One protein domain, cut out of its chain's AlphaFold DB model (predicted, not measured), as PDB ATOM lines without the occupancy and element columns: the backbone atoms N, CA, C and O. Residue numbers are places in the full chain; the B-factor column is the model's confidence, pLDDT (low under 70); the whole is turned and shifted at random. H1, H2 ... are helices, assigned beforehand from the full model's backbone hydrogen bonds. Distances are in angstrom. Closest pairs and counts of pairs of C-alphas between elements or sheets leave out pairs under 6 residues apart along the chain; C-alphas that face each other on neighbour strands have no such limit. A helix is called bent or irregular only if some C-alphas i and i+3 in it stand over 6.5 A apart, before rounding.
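AT A GLANCE: This is residues 108 to 155 of the 175 residues of the protein "Tetraspanin" of Amphibalanus amphitrite (UniProt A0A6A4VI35). This is a small domain with little regular structure: one longer helix, H1, along one side, and winding chain beside it that holds a short helical turn, H2. After H2 the chain loops away from H1, then folds back and passes beside it. The printed part has 48 residues with two named helices, H1 then H2, and no named strand; the class is all helix, with only 16 residues in named elements. It is compact, with a radius of gyration of the C-alphas of 10.4 A, and rounded, spanning 28 by 25 by 22 A.

HOW THE PARTS SIT: H1, residues 112 to 123, is apart from H2, residues 132 to 135, with no C-alpha of the one within 8 A of the other. A short link of 8 residues joins them. In H1 every O i to N i+4 pair is within hydrogen-bond range; H2 is too short for such a pair, and its one O i to N i+3 pair is within range.

IN THESE COORDINATES: H1 begins at C-alpha 112, (-6.303, -21.950, 31.561), and is 16.8 A long. H2 measures 6.1 A and ends at C-alpha 135, (-15.004, -35.376, 25.460); it is neither bent nor irregular, but only just: C-alphas 132 and 135 are 6.1 A apart.

THE WHOLE: The two C-alphas farthest apart, of Glu 123 and Asp 143, are 28.6 A apart. The printed part has no cut. Residues 136 to 155 hold no named element. Mean pLDDT of the printed part is 81.5; residues 153 to 155 are under 70.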
ATOM      1  N   ASN A 108     -13.364 -25.143  28.629       82.94
ATOM      2  CA  ASN A 108     -13.477 -24.202  27.526       82.94
ATOM      3  C   ASN A 108     -12.105 -24.074  26.856       82.94
ATOM      4  O   ASN A 108     -11.098 -23.915  27.550       82.94
ATOM      5  N   ARG A 109     -12.074 -24.103  25.519       74.81
ATOM      6  CA  ARG A 109     -10.851 -24.077  24.700       74.81
ATOM      7  C   ARG A 109      -9.971 -22.848  24.961       74.81
ATOM      8  O   ARG A 109      -8.770 -22.909  24.735       74.81
ATOM      9  N   SER A 110     -10.548 -21.742  25.434       74.12
ATOM     10  CA  SER A 110      -9.828 -20.489  25.707       74.12
ATOM     11  C   SER A 110      -9.368 -20.312  27.158       74.12
ATOM     12  O   SER A 110      -8.711 -19.318  27.462       74.12
ATOM     13  N   ASN A 111      -9.737 -21.213  28.072       78.94
ATOM     14  CA  ASN A 111      -9.424 -21.068  29.494       78.94
ATOM     15  C   ASN A 111      -8.094 -21.737  29.857       78.94
ATOM     16  O   ASN A 111      -7.646 -22.671  29.195       78.94
ATOM     17  N   SER A 112      -7.505 -21.322  30.983       80.62
ATOM     18  CA  SER A 112      -6.303 -21.950  31.561       80.62
ATOM     19  C   SER A 112      -6.458 -23.460  31.783       80.62
ATOM     20  O   SER A 112      -5.480 -24.197  31.706       80.62
ATOM     21  N   LEU A 113      -7.693 -23.929  31.991       80.75
ATOM     22  CA  LEU A 113      -8.023 -25.347  32.113       80.75
ATOM     23  C   LEU A 113      -7.648 -26.155  30.864       80.75
ATOM     24  O   LEU A 113      -7.224 -27.296  31.015       80.75
ATOM     25  N   ALA A 114      -7.759 -25.584  29.659       83.69
ATOM     26  CA  ALA A 114      -7.382 -26.280  28.429       83.69
ATOM     27  C   ALA A 114      -5.881 -26.600  28.406       83.69
ATOM     28  O   ALA A 114      -5.509 -27.742  28.168       83.69
ATOM     29  N   VAL A 115      -5.036 -25.633  28.783       85.06
ATOM     30  CA  VAL A 115      -3.574 -25.808  28.855       85.06
ATOM     31  C   VAL A 115      -3.190 -26.878  29.880       85.06
ATOM     32  O   VAL A 115      -2.330 -27.715  29.613       85.06
ATOM     33  N   THR A 116      -3.844 -26.885  31.044       85.25
ATOM     34  CA  THR A 116      -3.604 -27.901  32.076       85.25
ATOM     35  C   THR A 116      -3.999 -29.296  31.597       85.25
ATOM     36  O   THR A 116      -3.240 -30.244  31.788       85.25
ATOM     37  N   TRP A 117      -5.163 -29.432  30.954       86.12
ATOM     38  CA  TRP A 117      -5.604 -30.706  30.384       86.12
ATOM     39  C   TRP A 117      -4.671 -31.191  29.277       86.12
ATOM     40  O   TRP A 117      -4.315 -32.366  29.280       86.12
ATOM     41  N   ASP A 118      -4.227 -30.299  28.391       86.25
ATOM     42  CA  ASP A 118      -3.281 -30.632  27.326       86.25
ATOM     43  C   ASP A 118      -1.955 -31.141  27.898       86.25
ATOM     44  O   ASP A 118      -1.432 -32.153  27.434       86.25
ATOM     45  N   HIS A 119      -1.438 -30.490  28.946       84.31
ATOM     46  CA  HIS A 119      -0.204 -30.913  29.602       84.31
ATOM     47  C   HIS A 119      -0.352 -32.279  30.281       84.31
ATOM     48  O   HIS A 119       0.488 -33.147  30.078       84.31
ATOM     49  N   ILE A 120      -1.437 -32.506  31.031       85.44
ATOM     50  CA  ILE A 120      -1.711 -33.803  31.673       85.44
ATOM     51  C   ILE A 120      -1.811 -34.915  30.621       85.44
ATOM     52  O   ILE A 120      -1.219 -35.977  30.779       85.44
ATOM     53  N   GLN A 121      -2.547 -34.676  29.537       84.56
ATOM     54  CA  GLN A 121      -2.760 -35.677  28.493       84.56
ATOM     55  C   GLN A 121      -1.471 -36.027  27.750       84.56
ATOM     56  O   GLN A 121      -1.238 -37.197  27.455       84.56
ATOM     57  N   GLN A 122      -0.615 -35.037  27.491       81.88
ATOM     58  CA  GLN A 122       0.684 -35.251  26.854       81.88
ATOM     59  C   GLN A 122       1.695 -35.918  27.791       81.88
ATOM     60  O   GLN A 122       2.403 -36.822  27.361       81.88
ATOM     61  N   GLU A 123       1.750 -35.509  29.061       82.94
ATOM     62  CA  GLU A 123       2.695 -36.048  30.049       82.94
ATOM     63  C   GLU A 123       2.385 -37.510  30.397       82.94
ATOM     64  O   GLU A 123       3.289 -38.327  30.561       82.94
ATOM     65  N   PHE A 124       1.097 -37.856  30.493       80.06
ATOM     66  CA  PHE A 124       0.648 -39.194  30.882       80.06
ATOM     67  C   PHE A 124       0.169 -40.060  29.707       80.06
ATOM     68  O   PHE A 124      -0.341 -41.158  29.941       80.06
ATOM     69  N   ASP A 125       0.314 -39.590  28.461       76.50
ATOM     70  CA  ASP A 125      -0.133 -40.284  27.240       76.50
ATOM     71  C   ASP A 125      -1.599 -40.779  27.328       76.50
ATOM     72  O   ASP A 125      -1.967 -41.854  26.836       76.50
ATOM     73  N   CYS A 126      -2.462 -39.999  27.987       84.19
ATOM     74  CA  CYS A 126      -3.850 -40.352  28.280       84.19
ATOM     75  C   CYS A 126      -4.840 -39.406  27.586       84.19
ATOM     76  O   CYS A 126      -4.480 -38.327  27.126       84.19
ATOM     77  N   CYS A 127      -6.109 -39.813  27.481       84.75
ATOM     78  CA  CYS A 127      -7.151 -38.982  26.883       84.75
ATOM     79  C   CYS A 127      -8.498 -39.179  27.584       84.75
ATOM     80  O   CYS A 127      -9.095 -40.255  27.493       84.75
ATOM     81  N   GLY A 128      -8.982 -38.118  28.238       86.25
ATOM     82  CA  GLY A 128     -10.208 -38.138  29.044       86.25
ATOM     83  C   GLY A 128      -9.972 -38.574  30.492       86.25
ATOM     84  O   GLY A 128      -8.832 -38.758  30.914       86.25
ATOM     85  N   VAL A 129     -11.056 -38.708  31.261       87.06
ATOM     86  CA  VAL A 129     -11.010 -39.111  32.678       87.06
ATOM     87  C   VAL A 129     -10.955 -40.636  32.781       87.06
ATOM     88  O   VAL A 129     -10.110 -41.197  33.472       87.06
ATOM     89  N   GLN A 130     -11.844 -41.309  32.055       84.25
ATOM     90  CA  GLN A 130     -11.905 -42.759  31.894       84.25
ATOM     91  C   GLN A 130     -11.687 -43.176  30.436       84.25
ATOM     92  O   GLN A 130     -11.145 -44.250  30.168       84.25
ATOM     93  N   SER A 131     -12.130 -42.359  29.477       83.00
ATOM     94  CA  SER A 131     -12.032 -42.659  28.052       83.00
ATOM     95  C   SER A 131     -12.032 -41.397  27.197       83.00
ATOM     96  O   SER A 131     -12.594 -40.372  27.566       83.00
ATOM     97  N   TYR A 132     -11.530 -41.499  25.964       81.06
ATOM     98  CA  TYR A 132     -11.600 -40.405  24.989       81.06
ATOM     99  C   TYR A 132     -13.042 -39.942  24.711       81.06
ATOM    100  O   TYR A 132     -13.256 -38.806  24.299       81.06
ATOM    101  N   LYS A 133     -14.035 -40.810  24.949       84.94
ATOM    102  CA  LYS A 133     -15.463 -40.503  24.794       84.94
ATOM    103  C   LYS A 133     -15.988 -39.500  25.820       84.94
ATOM    104  O   LYS A 133     -17.061 -38.951  25.603       84.94
ATOM    105  N   ASP A 134     -15.252 -39.249  26.902       87.88
ATOM    106  CA  ASP A 134     -15.637 -38.263  27.919       87.88
ATOM    107  C   ASP A 134     -15.687 -36.839  27.345       87.88
ATOM    108  O   ASP A 134     -16.378 -35.976  27.881       87.88
ATOM    109  N   TRP A 135     -15.001 -36.620  26.220       87.94
ATOM    110  CA  TRP A 135     -15.004 -35.376  25.460       87.94
ATOM    111  C   TRP A 135     -16.198 -35.218  24.521       87.94
ATOM    112  O   TRP A 135     -16.385 -34.138  23.974       87.94
ATOM    113  N   TYR A 136     -17.010 -36.249  24.294       87.50
ATOM    114  CA  TYR A 136     -18.143 -36.137  23.375       87.50
ATOM    115  C   TYR A 136     -19.306 -35.404  24.036       87.50
ATOM    116  O   TYR A 136     -19.650 -35.685  25.185       87.50
ATOM    117  N   SER A 137     -19.934 -34.494  23.288       86.31
ATOM    118  CA  SER A 137     -21.112 -33.745  23.742       86.31
ATOM    119  C   SER A 137     -20.905 -32.979  25.059       86.31
ATOM    120  O   SER A 137     -21.787 -32.948  25.922       86.31
ATOM    121  N   ILE A 138     -19.730 -32.368  25.236       88.56
ATOM    122  CA  ILE A 138     -19.463 -31.456  26.360       88.56
ATOM    123  C   ILE A 138     -20.026 -30.056  26.076       88.56
ATOM    124  O   ILE A 138     -20.314 -29.721  24.929       88.56
ATOM    125  N   SER A 139     -20.142 -29.198  27.096       87.44
ATOM    126  CA  SER A 139     -20.687 -27.835  26.957       87.44
ATOM    127  C   SER A 139     -19.959 -26.976  25.917       87.44
ATOM    128  O   SER A 139     -20.576 -26.104  25.307       87.44
ATOM    129  N   ALA A 140     -18.669 -27.235  25.685       85.44
ATOM    130  CA  ALA A 140     -17.876 -26.540  24.677       85.44
ATOM    131  C   ALA A 140     -18.225 -26.934  23.225       85.44
ATOM    132  O   ALA A 140     -17.969 -26.141  22.321       85.44
ATOM    133  N   TRP A 141     -18.790 -28.128  22.994       85.75
ATOM    134  CA  TRP A 141     -19.224 -28.630  21.680       85.75
ATOM    135  C   TRP A 141     -20.338 -29.695  21.826       85.75
ATOM    136  O   TRP A 141     -20.102 -30.898  21.711       85.75
ATOM    137  N   PRO A 142     -21.585 -29.282  22.103       83.19
ATOM    138  CA  PRO A 142     -22.650 -30.195  22.534       83.19
ATOM    139  C   PRO A 142     -23.056 -31.238  21.476       83.19
ATOM    140  O   PRO A 142     -23.392 -32.370  21.827       83.19
ATOM    141  N   ASP A 143     -22.959 -30.888  20.194       84.75
ATOM    142  CA  ASP A 143     -23.403 -31.735  19.077       84.75
ATOM    143  C   ASP A 143     -22.246 -32.435  18.345       84.75
ATOM    144  O   ASP A 143     -22.458 -33.118  17.340       84.75
ATOM    145  N   GLU A 144     -21.014 -32.295  18.840       79.88
ATOM    146  CA  GLU A 144     -19.833 -32.858  18.192       79.88
ATOM    147  C   GLU A 144     -19.205 -33.998  19.002       79.88
ATOM    148  O   GLU A 144     -19.125 -33.989  20.233       79.88
ATOM    149  N   SER A 145     -18.695 -34.990  18.274       82.00
ATOM    150  CA  SER A 145     -17.882 -36.085  18.816       82.00
ATOM    151  C   SER A 145     -16.396 -35.815  18.570       82.00
ATOM    152  O   SER A 145     -15.679 -36.626  17.983       82.00
ATOM    153  N   ILE A 146     -15.941 -34.631  18.992       79.12
ATOM    154  CA  ILE A 146     -14.543 -34.204  18.882       79.12
ATOM    155  C   ILE A 146     -13.801 -34.375  20.210       79.12
ATOM    156  O   ILE A 146     -14.398 -34.431  21.285       79.12
ATOM    157  N   VAL A 147     -12.477 -34.463  20.112       84.25
ATOM    158  CA  VAL A 147     -11.547 -34.499  21.245       84.25
ATOM    159  C   VAL A 147     -10.571 -33.318  21.140       84.25
ATOM    160  O   VAL A 147     -10.385 -32.798  20.036       84.25
ATOM    161  N   PRO A 148      -9.932 -32.892  22.245       84.31
ATOM    162  CA  PRO A 148      -8.872 -31.886  22.212       84.31
ATOM    163  C   PRO A 148      -7.698 -32.284  21.309       84.31
ATOM    164  O   PRO A 148      -7.417 -33.468  21.120       84.31
ATOM    165  N   ASP A 149      -6.963 -31.294  20.796       82.19
ATOM    166  CA  ASP A 149      -5.827 -31.530  19.891       82.19
ATOM    167  C   ASP A 149      -4.708 -32.352  20.570       82.19
ATOM    168  O   ASP A 149      -4.042 -33.155  19.919       82.19
ATOM    169  N   SER A 150      -4.551 -32.217  21.890       79.69
ATOM    170  CA  SER A 150      -3.648 -33.009  22.741       79.69
ATOM    171  C   SER A 150      -3.972 -34.510  22.764       79.69
ATOM    172  O   SER A 150      -3.065 -35.325  22.920       79.69
ATOM    173  N   CYS A 151      -5.230 -34.887  22.519       80.25
ATOM    174  CA  CYS A 151      -5.673 -36.275  22.373       80.25
ATOM    175  C   CYS A 151      -5.506 -36.836  20.946       80.25
ATOM    176  O   CYS A 151      -5.658 -38.049  20.745       80.25
ATOM    177  N   CYS A 152      -5.259 -35.993  19.938       76.69
ATOM    178  CA  CYS A 152      -5.229 -36.421  18.540       76.69
ATOM    179  C   CYS A 152      -3.920 -37.150  18.185       76.69
ATOM    180  O   CYS A 152      -2.815 -36.717  18.511       76.69
ATOM    181  N   LEU A 153      -4.029 -38.258  17.440       65.75
ATOM    182  CA  LEU A 153      -2.873 -38.849  16.756       65.75
ATOM    183  C   LEU A 153      -2.494 -38.007  15.531       65.75
ATOM    184  O   LEU A 153      -3.385 -37.615  14.774       65.75
ATOM    185  N   PRO A 154      -1.194 -37.839  15.226       56.78
ATOM    186  CA  PRO A 154      -0.799 -37.533  13.861       56.78
ATOM    187  C   PRO A 154      -1.237 -38.691  12.949       56.78
ATOM    188  O   PRO A 154      -1.065 -39.863  13.289       56.78
ATOM    189  N   TRP A 155      -1.817 -38.378  11.788       47.84
ATOM    190  CA  TRP A 155      -2.240 -39.375  10.801       47.84
ATOM    191  C   TRP A 155      -1.027 -40.138  10.249       47.84
ATOM    192  O   TRP A 155      -0.417 -39.729   9.262       47.84
TER     193      TRP A 155